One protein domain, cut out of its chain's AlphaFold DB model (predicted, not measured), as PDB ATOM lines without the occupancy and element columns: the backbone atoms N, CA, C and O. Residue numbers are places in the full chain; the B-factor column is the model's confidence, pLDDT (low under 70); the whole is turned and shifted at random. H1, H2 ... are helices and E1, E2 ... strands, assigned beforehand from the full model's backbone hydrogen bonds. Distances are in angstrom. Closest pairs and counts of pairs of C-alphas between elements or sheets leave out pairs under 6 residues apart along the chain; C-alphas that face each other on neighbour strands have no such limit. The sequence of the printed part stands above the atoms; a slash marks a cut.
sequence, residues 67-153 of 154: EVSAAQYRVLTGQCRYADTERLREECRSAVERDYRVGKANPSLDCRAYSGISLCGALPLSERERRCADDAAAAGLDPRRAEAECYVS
ATOM      1  N   GLU A  67     198.577 216.765 291.016       94.12
ATOM      2  CA  GLU A  67     198.549 216.736 289.554       94.12
ATOM      3  C   GLU A  67     198.822 215.327 289.047       94.12
ATOM      4  O   GLU A  67     199.666 214.628 289.606       94.12
ATOM      5  N   VAL A  68     198.114 214.929 287.993       96.00
ATOM      6  CA  VAL A  68     198.327 213.690 287.240       96.00
ATOM      7  C   VAL A  68     198.118 213.952 285.752       96.00
ATOM      8  O   VAL A  68     197.367 214.846 285.358       96.00
ATOM      9  N   SER A  69     198.739 213.152 284.888       96.12
ATOM     10  CA  SER A  69     198.453 213.245 283.451       96.12
ATOM     11  C   SER A  69     197.014 212.821 283.143       96.12
ATOM     12  O   SER A  69     196.418 212.021 283.867       96.12
ATOM     13  N   ALA A  70     196.472 213.266 282.007       96.19
ATOM     14  CA  ALA A  70     195.146 212.839 281.554       96.19
ATOM     15  C   ALA A  70     195.025 211.306 281.418       96.19
ATOM     16  O   ALA A  70     193.957 210.747 281.649       96.19
ATOM     17  N   ALA A  71     196.112 210.611 281.064       94.25
ATOM     18  CA  ALA A  71     196.133 209.151 280.996       94.25
ATOM     19  C   ALA A  71     196.028 208.505 282.386       94.25
ATOM     20  O   ALA A  71     195.214 207.607 282.574       94.25
ATOM     21  N   GLN A  72     196.794 208.999 283.360       94.75
ATOM     22  CA  GLN A  72     196.734 208.527 284.748       94.75
ATOM     23  C   GLN A  72     195.363 208.789 285.375       94.75
ATOM     24  O   GLN A  72     194.807 207.900 286.010       94.75
ATOM     25  N   TYR A  73     194.783 209.968 285.128       95.06
ATOM     26  CA  TYR A  73     193.438 210.294 285.597       95.06
ATOM     27  C   TYR A  73     192.394 209.306 285.058       95.06
ATOM     28  O   TYR A  73     191.572 208.802 285.813       95.06
ATOM     29  N   ARG A  74     192.472 208.939 283.768       95.00
ATOM     30  CA  ARG A  74     191.579 207.920 283.187       95.00
ATOM     31  C   ARG A  74     191.726 206.548 283.844       95.00
ATOM     32  O   ARG A  74     190.720 205.858 283.981       95.00
ATOM     33  N   VAL A  75     192.934 206.149 284.244       94.19
ATOM     34  CA  VAL A  75     193.142 204.890 284.982       94.19
ATOM     35  C   VAL A  75     192.526 204.983 286.380       94.19
ATOM     36  O   VAL A  75     191.750 204.104 286.747       94.19
ATOM     37  N   LEU A  76     192.777 206.079 287.106       93.69
ATOM     38  CA  LEU A  76     192.210 206.334 288.437       93.69
ATOM     39  C   LEU A  76     190.677 206.345 288.435       93.69
ATOM     40  O   LEU A  76     190.054 205.760 289.311       93.69
ATOM     41  N   THR A  77     190.036 206.974 287.451       93.62
ATOM     42  CA  THR A  77     188.571 206.920 287.338       93.62
ATOM     43  C   THR A  77     188.098 205.551 286.842       93.62
ATOM     44  O   THR A  77     187.073 205.043 287.292       93.62
ATOM     45  N   GLY A  78     188.843 204.927 285.926       92.31
ATOM     46  CA  GLY A  78     188.500 203.637 285.330       92.31
ATOM     47  C   GLY A  78     188.516 202.480 286.327       92.31
ATOM     48  O   GLY A  78     187.654 201.605 286.240       92.31
ATOM     49  N   GLN A  79     189.433 202.489 287.299       91.94
ATOM     50  CA  GLN A  79     189.514 201.443 288.323       91.94
ATOM     51  C   GLN A  79     188.311 201.450 289.277       91.94
ATOM     52  O   GLN A  79     187.984 200.409 289.836       91.94
ATOM     53  N   CYS A  80     187.573 202.564 289.391       91.19
ATOM     54  CA  CYS A  80     186.376 202.631 290.231       91.19
ATOM     55  C   CYS A  80     185.274 201.652 289.805       91.19
ATOM     56  O   CYS A  80     184.417 201.332 290.620       91.19
ATOM     57  N   ARG A  81     185.295 201.131 288.569       91.00
ATOM     58  CA  ARG A  81     184.335 200.104 288.122       91.00
ATOM     59  C   ARG A  81     184.418 198.803 288.925       91.00
ATOM     60  O   ARG A  81     183.427 198.084 288.986       91.00
ATOM     61  N   TYR A  82     185.578 198.522 289.520       87.56
ATOM     62  CA  TYR A  82     185.852 197.277 290.234       87.56
ATOM     63  C   TYR A  82     185.314 197.257 291.664       87.56
ATOM     64  O   TYR A  82     185.175 196.186 292.231       87.56
ATOM     65  N   ALA A  83     184.942 198.409 292.232       85.12
ATOM     66  CA  ALA A  83     184.361 198.432 293.567       85.12
ATOM     67  C   ALA A  83     183.037 197.640 293.627       85.12
ATOM     68  O   ALA A  83     182.221 197.714 292.703       85.12
ATOM     69  N   ASP A  84     182.813 196.929 294.736       81.38
ATOM     70  CA  ASP A  84     181.726 195.949 294.911       81.38
ATOM     71  C   ASP A  84     180.308 196.508 294.667       81.38
ATOM     72  O   ASP A  84     179.456 195.844 294.075       81.38
ATOM     73  N   THR A  85     180.026 197.733 295.123       86.50
ATOM     74  CA  THR A  85     178.668 198.317 295.125       86.50
ATOM     75  C   THR A  85     178.638 199.684 294.453       86.50
ATOM     76  O   THR A  85     179.632 200.402 294.501       86.50
ATOM     77  N   GLU A  86     177.490 200.093 293.899       89.25
ATOM     78  CA  GLU A  86     177.321 201.423 293.275       89.25
ATOM     79  C   GLU A  86     177.753 202.570 294.194       89.25
ATOM     80  O   GLU A  86     178.499 203.456 293.778       89.25
ATOM     81  N   ARG A  87     177.394 202.491 295.481       89.38
ATOM     82  CA  ARG A  87     177.823 203.461 296.493       89.38
ATOM     83  C   ARG A  87     179.352 203.562 296.581       89.38
ATOM     84  O   ARG A  87     179.891 204.661 296.595       89.38
ATOM     85  N   LEU A  88     180.065 202.433 296.594       87.38
ATOM     86  CA  LEU A  88     181.535 202.434 296.623       87.38
ATOM     87  C   LEU A  88     182.141 202.955 295.309       87.38
ATOM     88  O   LEU A  88     183.193 203.594 295.327       87.38
ATOM     89  N   ARG A  89     181.479 202.729 294.166       89.81
ATOM     90  CA  ARG A  89     181.902 203.283 292.867       89.81
ATOM     91  C   ARG A  89     181.779 204.806 292.843       89.81
ATOM     92  O   ARG A  89     182.647 205.486 292.297       89.81
ATOM     93  N   GLU A  90     180.708 205.349 293.414       93.38
ATOM     94  CA  GLU A  90     180.515 206.793 293.594       93.38
ATOM     95  C   GLU A  90     181.554 207.386 294.544       93.38
ATOM     96  O   GLU A  90     182.255 208.321 294.159       93.38
ATOM     97  N   GLU A  91     181.733 206.789 295.725       90.56
ATOM     98  CA  GLU A  91     182.743 207.212 296.702       90.56
ATOM     99  C   GLU A  91     184.156 207.214 296.095       90.56
ATOM    100  O   GLU A  91     184.915 208.166 296.293       90.56
ATOM    101  N   CYS A  92     184.490 206.199 295.290       91.38
ATOM    102  CA  CYS A  92     185.748 206.136 294.549       91.38
ATOM    103  C   CYS A  92     185.895 207.299 293.559       91.38
ATOM    104  O   CYS A  92     186.918 207.985 293.569       91.38
ATOM    105  N   ARG A  93     184.873 207.575 292.735       92.88
ATOM    106  CA  ARG A  93     184.914 208.682 291.761       92.88
ATOM    107  C   ARG A  93     185.071 210.034 292.449       92.88
ATOM    108  O   ARG A  93     185.949 210.806 292.068       92.88
ATOM    109  N   SER A  94     184.298 210.284 293.505       94.19
ATOM    110  CA  SER A  94     184.402 211.518 294.288       94.19
ATOM    111  C   SER A  94     185.760 211.658 294.978       94.19
ATOM    112  O   SER A  94     186.275 212.768 295.096       94.19
ATOM    113  N   ALA A  95     186.371 210.555 295.420       91.56
ATOM    114  CA  ALA A  95     187.729 210.585 295.949       91.56
ATOM    115  C   ALA A  95     188.752 210.961 294.870       91.56
ATOM    116  O   ALA A  95     189.595 211.820 295.114       91.56
ATOM    117  N   VAL A  96     188.641 210.393 293.664       92.94
ATOM    118  CA  VAL A  96     189.542 210.723 292.550       92.94
ATOM    119  C   VAL A  96     189.446 212.204 292.171       92.94
ATOM    120  O   VAL A  96     190.475 212.859 292.027       92.94
ATOM    121  N   GLU A  97     188.232 212.745 292.066       92.25
ATOM    122  CA  GLU A  97     187.995 214.157 291.725       92.25
ATOM    123  C   GLU A  97     188.495 215.128 292.802       92.25
ATOM    124  O   GLU A  97     188.982 216.216 292.491       92.25
ATOM    125  N   ARG A  98     188.387 214.744 294.077       93.31
ATOM    126  CA  ARG A  98     188.867 215.554 295.202       93.31
ATOM    127  C   ARG A  98     190.389 215.529 295.318       93.31
ATOM    128  O   ARG A  98     190.997 216.553 295.623       93.31
ATOM    129  N   ASP A  99     190.992 214.358 295.129       91.31
ATOM    130  CA  ASP A  99     192.393 214.124 295.477       91.31
ATOM    131  C   ASP A  99     193.341 214.370 294.294       91.31
ATOM    132  O   ASP A  99     194.533 214.605 294.517       91.31
ATOM    133  N   TYR A 100     192.828 214.379 293.057       93.19
ATOM    134  CA  TYR A 100     193.624 214.524 291.842       93.19
ATOM    135  C   TYR A 100     193.058 215.564 290.875       93.19
ATOM    136  O   TYR A 100     191.851 215.734 290.731       93.19
ATOM    137  N   ARG A 101     193.952 216.221 290.134       94.75
ATOM    138  CA  ARG A 101     193.600 217.097 289.010       94.75
ATOM    139  C   ARG A 101     194.427 216.760 287.779       94.75
ATOM    140  O   ARG A 101     195.586 216.362 287.888       94.75
ATOM    141  N   VAL A 102     193.856 216.970 286.598       95.50
ATOM    142  CA  VAL A 102     194.599 216.811 285.345       95.50
ATOM    143  C   VAL A 102     195.618 217.946 285.208       95.50
ATOM    144  O   VAL A 102     195.272 219.121 285.283       95.50
ATOM    145  N   GLY A 103     196.879 217.582 285.006       94.44
ATOM    146  CA  GLY A 103     198.017 218.486 284.889       94.44
ATOM    147  C   GLY A 103     199.235 217.739 284.356       94.44
ATOM    148  O   GLY A 103     199.149 217.018 283.354       94.44
ATOM    149  N   LYS A 104     200.384 217.899 285.019       92.06
ATOM    150  CA  LYS A 104     201.606 217.175 284.649       92.06
ATOM    151  C   LYS A 104     201.547 215.710 285.086       92.06
ATOM    152  O   LYS A 104     200.892 215.360 286.063       92.06
ATOM    153  N   ALA A 105     202.252 214.849 284.349       91.38
ATOM    154  CA  ALA A 105     202.413 213.452 284.732       91.38
ATOM    155  C   ALA A 105     203.051 213.350 286.121       91.38
ATOM    156  O   ALA A 105     204.033 214.035 286.406       91.38
ATOM    157  N   ASN A 106     202.495 212.477 286.956       91.81
ATOM    158  CA  ASN A 106     202.984 212.256 288.307       91.81
ATOM    159  C   ASN A 106     203.818 210.976 288.354       91.81
ATOM    160  O   ASN A 106     203.231 209.893 288.318       91.81
ATOM    161  N   PRO A 107     205.157 211.055 288.417       88.25
ATOM    162  CA  PRO A 107     206.002 209.866 288.481       88.25
ATOM    163  C   PRO A 107     205.933 209.164 289.844       88.25
ATOM    164  O   PRO A 107     206.317 208.005 289.948       88.25
ATOM    165  N   SER A 108     205.440 209.848 290.881       88.38
ATOM    166  CA  SER A 108     205.272 209.285 292.224       88.38
ATOM    167  C   SER A 108     203.972 208.488 292.371       88.38
ATOM    168  O   SER A 108     203.793 207.796 293.371       88.38
ATOM    169  N   LEU A 109     203.055 208.579 291.398       88.88
ATOM    170  CA  LEU A 109     201.843 207.767 291.368       88.88
ATOM    171  C   LEU A 109     202.192 206.365 290.853       88.88
ATOM    172  O   LEU A 109     202.515 206.190 289.679       88.88
ATOM    173  N   ASP A 110     202.108 205.369 291.736       88.06
ATOM    174  CA  ASP A 110     202.374 203.967 291.400       88.06
ATOM    175  C   ASP A 110     201.271 203.423 290.486       88.06
ATOM    176  O   ASP A 110     200.217 203.001 290.955       88.06
ATOM    177  N   CYS A 111     201.499 203.474 289.177       89.62
ATOM    178  CA  CYS A 111     200.609 202.916 288.168       89.62
ATOM    179  C   CYS A 111     201.210 201.633 287.603       89.62
ATOM    180  O   CYS A 111     202.311 201.647 287.049       89.62
ATOM    181  N   ARG A 112     200.476 200.526 287.713       88.44
ATOM    182  CA  ARG A 112     200.923 199.200 287.273       88.44
ATOM    183  C   ARG A 112     199.871 198.535 286.412       88.44
ATOM    184  O   ARG A 112     198.678 198.779 286.576       88.44
ATOM    185  N   ALA A 113     200.336 197.688 285.503       86.19
ATOM    186  CA  ALA A 113     199.477 196.874 284.668       86.19
ATOM    187  C   ALA A 113     199.766 195.393 284.902       86.19
ATOM    188  O   ALA A 113     200.910 194.955 284.779       86.19
ATOM    189  N   TYR A 114     198.720 194.631 285.197       82.44
ATOM    190  CA  TYR A 114     198.774 193.184 285.361       82.44
ATOM    191  C   TYR A 114     197.709 192.563 284.466       82.44
ATOM    192  O   TYR A 114     196.557 192.988 284.495       82.44
ATOM    193  N   SER A 115     198.096 191.593 283.634       78.81
ATOM    194  CA  SER A 115     197.163 190.806 282.810       78.81
ATOM    195  C   SER A 115     196.133 191.644 282.025       78.81
ATOM    196  O   SER A 115     194.968 191.276 281.918       78.81
ATOM    197  N   GLY A 116     196.552 192.797 281.486       80.50
ATOM    198  CA  GLY A 116     195.690 193.700 280.705       80.50
ATOM    199  C   GLY A 116     194.859 194.699 281.522       80.50
ATOM    200  O   GLY A 116     194.120 195.491 280.937       80.50
ATOM    201  N   ILE A 117     194.995 194.719 282.848       84.00
ATOM    202  CA  ILE A 117     194.312 195.661 283.739       84.00
ATOM    203  C   ILE A 117     195.331 196.651 284.293       84.00
ATOM    204  O   ILE A 117     196.360 196.245 284.819       84.00
ATOM    205  N   SER A 118     195.047 197.948 284.165       88.56
ATOM    206  CA  SER A 118     195.873 199.023 284.727       88.56
ATOM    207  C   SER A 118     195.231 199.581 285.991       88.56
ATOM    208  O   SER A 118     194.039 199.889 285.979       88.56
ATOM    209  N   LEU A 119     196.022 199.738 287.047       89.81
ATOM    210  CA  LEU A 119     195.613 200.280 288.340       89.81
ATOM    211  C   LEU A 119     196.634 201.321 288.796       89.81
ATOM    212  O   LEU A 119     197.834 201.143 288.579       89.81
ATOM    213  N   CYS A 120     196.167 202.392 289.432       90.88
ATOM    214  CA  CYS A 120     197.025 203.437 289.974       90.88
ATOM    215  C   CYS A 120     196.771 203.655 291.469       90.88
ATOM    216  O   CYS A 120     195.627 203.699 291.928       90.88
ATOM    217  N   GLY A 121     197.856 203.878 292.207       86.75
ATOM    218  CA  GLY A 121     197.835 204.272 293.610       86.75
ATOM    219  C   GLY A 121     197.532 203.125 294.576       86.75
ATOM    220  O   GLY A 121     197.870 201.962 294.343       86.75
ATOM    221  N   ALA A 122     196.951 203.486 295.717       81.88
ATOM    222  CA  ALA A 122     196.449 202.528 296.692       81.88
ATOM    223  C   ALA A 122     195.037 202.080 296.299       81.88
ATOM    224  O   ALA A 122     194.209 202.902 295.901       81.88
ATOM    225  N   LEU A 123     194.767 200.781 296.424       82.38
ATOM    226  CA  LEU A 123     193.455 200.211 296.142       82.38
ATOM    227  C   LEU A 123     192.610 200.218 297.421       82.38
ATOM    228  O   LEU A 123     193.099 199.784 298.468       82.38
ATOM    229  N   PRO A 124     191.359 200.702 297.377       81.25
ATOM    230  CA  PRO A 124     190.460 200.649 298.522       81.25
ATOM    231  C   PRO A 124     189.902 199.227 298.678       81.25
ATOM    232  O   PRO A 124     188.767 198.957 298.299       81.25
ATOM    233  N   LEU A 125     190.720 198.319 299.214       82.50
ATOM    234  CA  LEU A 125     190.342 196.921 299.411       82.50
ATOM    235  C   LEU A 125     189.353 196.763 300.577       82.50
ATOM    236  O   LEU A 125     189.583 197.235 301.697       82.50
ATOM    237  N   SER A 126     188.279 196.024 300.333       85.50
ATOM    238  CA  SER A 126     187.377 195.481 301.345       85.50
ATOM    239  C   SER A 126     188.093 194.462 302.240       85.50
ATOM    240  O   SER A 126     189.240 194.071 302.026       85.50
ATOM    241  N   GLU A 127     187.434 194.017 303.309       87.25
ATOM    242  CA  GLU A 127     187.989 192.953 304.155       87.25
ATOM    243  C   GLU A 127     188.135 191.618 303.408       87.25
ATOM    244  O   GLU A 127     189.119 190.912 303.611       87.25
ATOM    245  N   ARG A 128     187.200 191.306 302.503       88.31
ATOM    246  CA  ARG A 128     187.243 190.096 301.673       88.31
ATOM    247  C   ARG A 128     188.430 190.129 300.711       88.31
ATOM    248  O   ARG A 128     189.199 189.175 300.664       88.31
ATOM    249  N   GLU A 129     188.607 191.242 300.002       89.25
ATOM    250  CA  GLU A 129     189.703 191.412 299.040       89.25
ATOM    251  C   GLU A 129     191.070 191.426 299.731       89.25
ATOM    252  O   GLU A 129     192.019 190.858 299.201       89.25
ATOM    253  N   ARG A 130     191.169 192.004 300.939       90.94
ATOM    254  CA  ARG A 130     192.399 191.936 301.747       90.94
ATOM    255  C   ARG A 130     192.771 190.505 302.104       90.94
ATOM    256  O   ARG A 130     193.902 190.118 301.864       90.94
ATOM    257  N   ARG A 131     191.814 189.705 302.588       93.62
ATOM    258  CA  ARG A 131     192.063 188.284 302.883       93.62
ATOM    259  C   ARG A 131     192.499 187.514 301.635       93.62
ATOM    260  O   ARG A 131     193.474 186.783 301.700       93.62
ATOM    261  N   CYS A 132     191.840 187.742 300.496       92.88
ATOM    262  CA  CYS A 132     192.263 187.173 299.211       92.88
ATOM    263  C   CYS A 132     193.711 187.557 298.864       92.88
ATOM    264  O   CYS A 132     194.500 186.697 298.473       92.88
ATOM    265  N   ALA A 133     194.071 188.835 299.025       92.94
ATOM    266  CA  ALA A 133     195.412 189.320 298.724       92.94
ATOM    267  C   ALA A 133     196.462 188.716 299.668       92.94
ATOM    268  O   ALA A 133     197.527 188.307 299.207       92.94
ATOM    269  N   ASP A 134     196.144 188.602 300.960       94.31
ATOM    270  CA  ASP A 134     197.007 187.987 301.971       94.31
ATOM    271  C   ASP A 134     197.233 186.494 301.677       94.31
ATOM    272  O   ASP A 134     198.375 186.029 301.688       94.31
ATOM    273  N   ASP A 135     196.172 185.755 301.334       95.44
ATOM    274  CA  ASP A 135     196.245 184.333 300.979       95.44
ATOM    275  C   ASP A 135     197.063 184.114 299.694       95.44
ATOM    276  O   ASP A 135     197.925 183.232 299.632       95.44
ATOM    277  N   ALA A 136     196.845 184.944 298.669       92.62
ATOM    278  CA  ALA A 136     197.594 184.879 297.416       92.62
ATOM    279  C   ALA A 136     199.076 185.252 297.605       92.62
ATOM    280  O   ALA A 136     199.955 184.614 297.019       92.62
ATOM    281  N   ALA A 137     199.371 186.242 298.451       94.44
ATOM    282  CA  ALA A 137     200.741 186.600 298.806       94.44
ATOM    283  C   ALA A 137     201.432 185.478 299.598       94.44
ATOM    284  O   ALA A 137     202.574 185.125 299.301       94.44
ATOM    285  N   ALA A 138     200.727 184.851 300.546       94.75
ATOM    286  CA  ALA A 138     201.222 183.687 301.283       94.75
ATOM    287  C   ALA A 138     201.488 182.480 300.364       94.75
ATOM    288  O   ALA A 138     202.415 181.708 300.610       94.75
ATOM    289  N   ALA A 139     200.730 182.351 299.272       93.62
ATOM    290  CA  ALA A 139     200.947 181.356 298.222       93.62
ATOM    291  C   ALA A 139     202.102 181.701 297.251       93.62
ATOM    292  O   ALA A 139     202.390 180.919 296.343       93.62
ATOM    293  N   GLY A 140     202.786 182.837 297.439       94.25
ATOM    294  CA  GLY A 140     203.986 183.227 296.690       94.25
ATOM    295  C   GLY A 140     203.765 184.261 295.583       94.25
ATOM    296  O   GLY A 140     204.675 184.494 294.784       94.25
ATOM    297  N   LEU A 141     202.587 184.885 295.505       91.44
ATOM    298  CA  LEU A 141     202.342 186.001 294.591       91.44
ATOM    299  C   LEU A 141     202.962 187.301 295.141       91.44
ATOM    300  O   LEU A 141     203.019 187.514 296.348       91.44
ATOM    301  N   ASP A 142     203.412 188.201 294.259       91.00
ATOM    302  CA  ASP A 142     203.839 189.539 294.688       91.00
ATOM    303  C   ASP A 142     202.665 190.270 295.372       91.00
ATOM    304  O   ASP A 142     201.578 190.292 294.789       91.00
ATOM    305  N   PRO A 143     202.851 190.902 296.549       89.00
ATOM    306  CA  PRO A 143     201.756 191.536 297.280       89.00
ATOM    307  C   PRO A 143     200.974 192.557 296.448       89.00
ATOM    308  O   PRO A 143     199.748 192.565 296.476       89.00
ATOM    309  N   ARG A 144     201.647 193.377 295.629       87.12
ATOM    310  CA  ARG A 144     200.963 194.386 294.800       87.12
ATOM    311  C   ARG A 144     200.191 193.740 293.659       87.12
ATOM    312  O   ARG A 144     199.147 194.253 293.260       87.12
ATOM    313  N   ARG A 145     200.695 192.629 293.119       89.12
ATOM    314  CA  ARG A 145     199.949 191.817 292.152       89.12
ATOM    315  C   ARG A 145     198.746 191.130 292.809       89.12
ATOM    316  O   ARG A 145     197.684 191.123 292.200       89.12
ATOM    317  N   ALA A 146     198.888 190.615 294.028       91.31
ATOM    318  CA  ALA A 146     197.809 189.982 294.784       91.31
ATOM    319  C   ALA A 146     196.663 190.952 295.078       91.31
ATOM    320  O   ALA A 146     195.515 190.664 294.749       91.31
ATOM    321  N   GLU A 147     196.986 192.140 295.596       88.81
ATOM    322  CA  GLU A 147     196.015 193.222 295.798       88.81
ATOM    323  C   GLU A 147     195.267 193.544 294.497       88.81
ATOM    324  O   GLU A 147     194.043 193.651 294.491       88.81
ATOM    325  N   ALA A 148     195.996 193.661 293.383       89.56
ATOM    326  CA  ALA A 148     195.413 193.966 292.083       89.56
ATOM    327  C   ALA A 148     194.481 192.859 291.568       89.56
ATOM    328  O   ALA A 148     193.384 193.169 291.111       89.56
ATOM    329  N   GLU A 149     194.901 191.593 291.620       88.94
ATOM    330  CA  GLU A 149     194.113 190.455 291.124       88.94
ATOM    331  C   GLU A 149     192.839 190.236 291.948       88.94
ATOM    332  O   GLU A 149     191.774 189.999 291.370       88.94
ATOM    333  N   CYS A 150     192.924 190.394 293.271       89.12
ATOM    334  CA  CYS A 150     191.777 190.271 294.168       89.12
ATOM    335  C   CYS A 150     190.816 191.461 294.064       89.12
ATOM    336  O   CYS A 150     189.610 191.267 294.140       89.12
ATOM    337  N   TYR A 151     191.318 192.678 293.829       86.50
ATOM    338  CA  TYR A 151     190.470 193.863 293.651       86.50
ATOM    339  C   TYR A 151     189.619 193.812 292.375       86.50
ATOM    340  O   TYR A 151     188.519 194.347 292.314       86.50
ATOM    341  N   VAL A 152     190.144 193.198 291.314       86.69
ATOM    342  CA  VAL A 152     189.456 193.122 290.012       86.69
ATOM    343  C   VAL A 152     188.617 191.851 289.862       86.69
ATOM    344  O   VAL A 152     187.850 191.756 288.902       86.69
ATOM    345  N   SER A 153     188.760 190.907 290.800       79.00
ATOM    346  CA  SER A 153     188.037 189.629 290.863       79.00
ATOM    347  C   SER A 153     187.341 189.452 292.230       79.00
ATOM    348  O   SER A 153     187.715 188.544 292.976       79.00
TER     349      SER A 153
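AT A GLANCE: This is residues 67 to 153 of the 154 residues of an uncharacterized protein of Planomonospora venezuelensis (UniProt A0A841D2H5). Two helical hairpins, H1 with H2 and H3 with H4, stand at the two ends of the longest axis, and the small strand hairpin E2 and E3 sits between them, beside H1 and H4. The short strand E1 and the first printed residues, 67 to 68, pair at the far end of the H1 and H2 hairpin. The printed part has 87 residues with four named helices and three named strands, in the order H1, H2, E1, E2, E3, H3, H4; the sheet E2 - E3 is antiparallel and the class is mostly helix. It is compact, with a radius of gyration of the C-alphas of 13.2 A and spans of 40 by 29 by 19 A.

IN THESE COORDINATES: H1, residues 70 to 82, begins at C-alpha 70 (195.146, 212.839, 281.554) and is 20.1 A long. H2 is residues 86 to 99, 19.8 A. E1 is residues 100 to 102, E2 residues 111 to 114 and E3 residues 117 to 120. H3 is residues 127 to 138, 16.4 A. H4, residues 143 to 152, 14.4 A, ends at C-alpha 152 (189.456, 193.122, 290.012).

HOW THE PARTS SIT: H1 and H2 touch, closest at the C-alphas of Cys 80 and Arg 89, 5.2 A, with a shallow tilt of 23 degrees, opposite ways. E1 pairs with no named strand; residues 67 to 68 pair with its residues 101 to 102, parallel. The closest C-alphas of H1 and E3 are those of Leu 76 and Cys 120, 5.8 A. In the hairpin E2 and E3, N 112 and O 119 are 2.8 A apart, within hydrogen-bond range. The closest C-alphas of E2 and H4 are those of Tyr 114 and Arg 145, 7.0 A. H3 and H4 form a helical hairpin and touch, closest at the C-alphas of Ala 133 and Ala 146, 4.7 A, with a steep tilt of 41 degrees. H1 and H4 are close but not clearly touching; H2 is apart from H3 and H4. Each O i to N i+4 pair is within hydrogen-bond range in H2, H3 and H4, and 6 of 9 in H1.

THE WHOLE: The C-alphas of Gly 103 and Ala 139, the two farthest apart, are 39.6 A apart. The printed part has no cut, and no link is long. The mean pLDDT of the printed part is 90.1, and no printed residue is under 70.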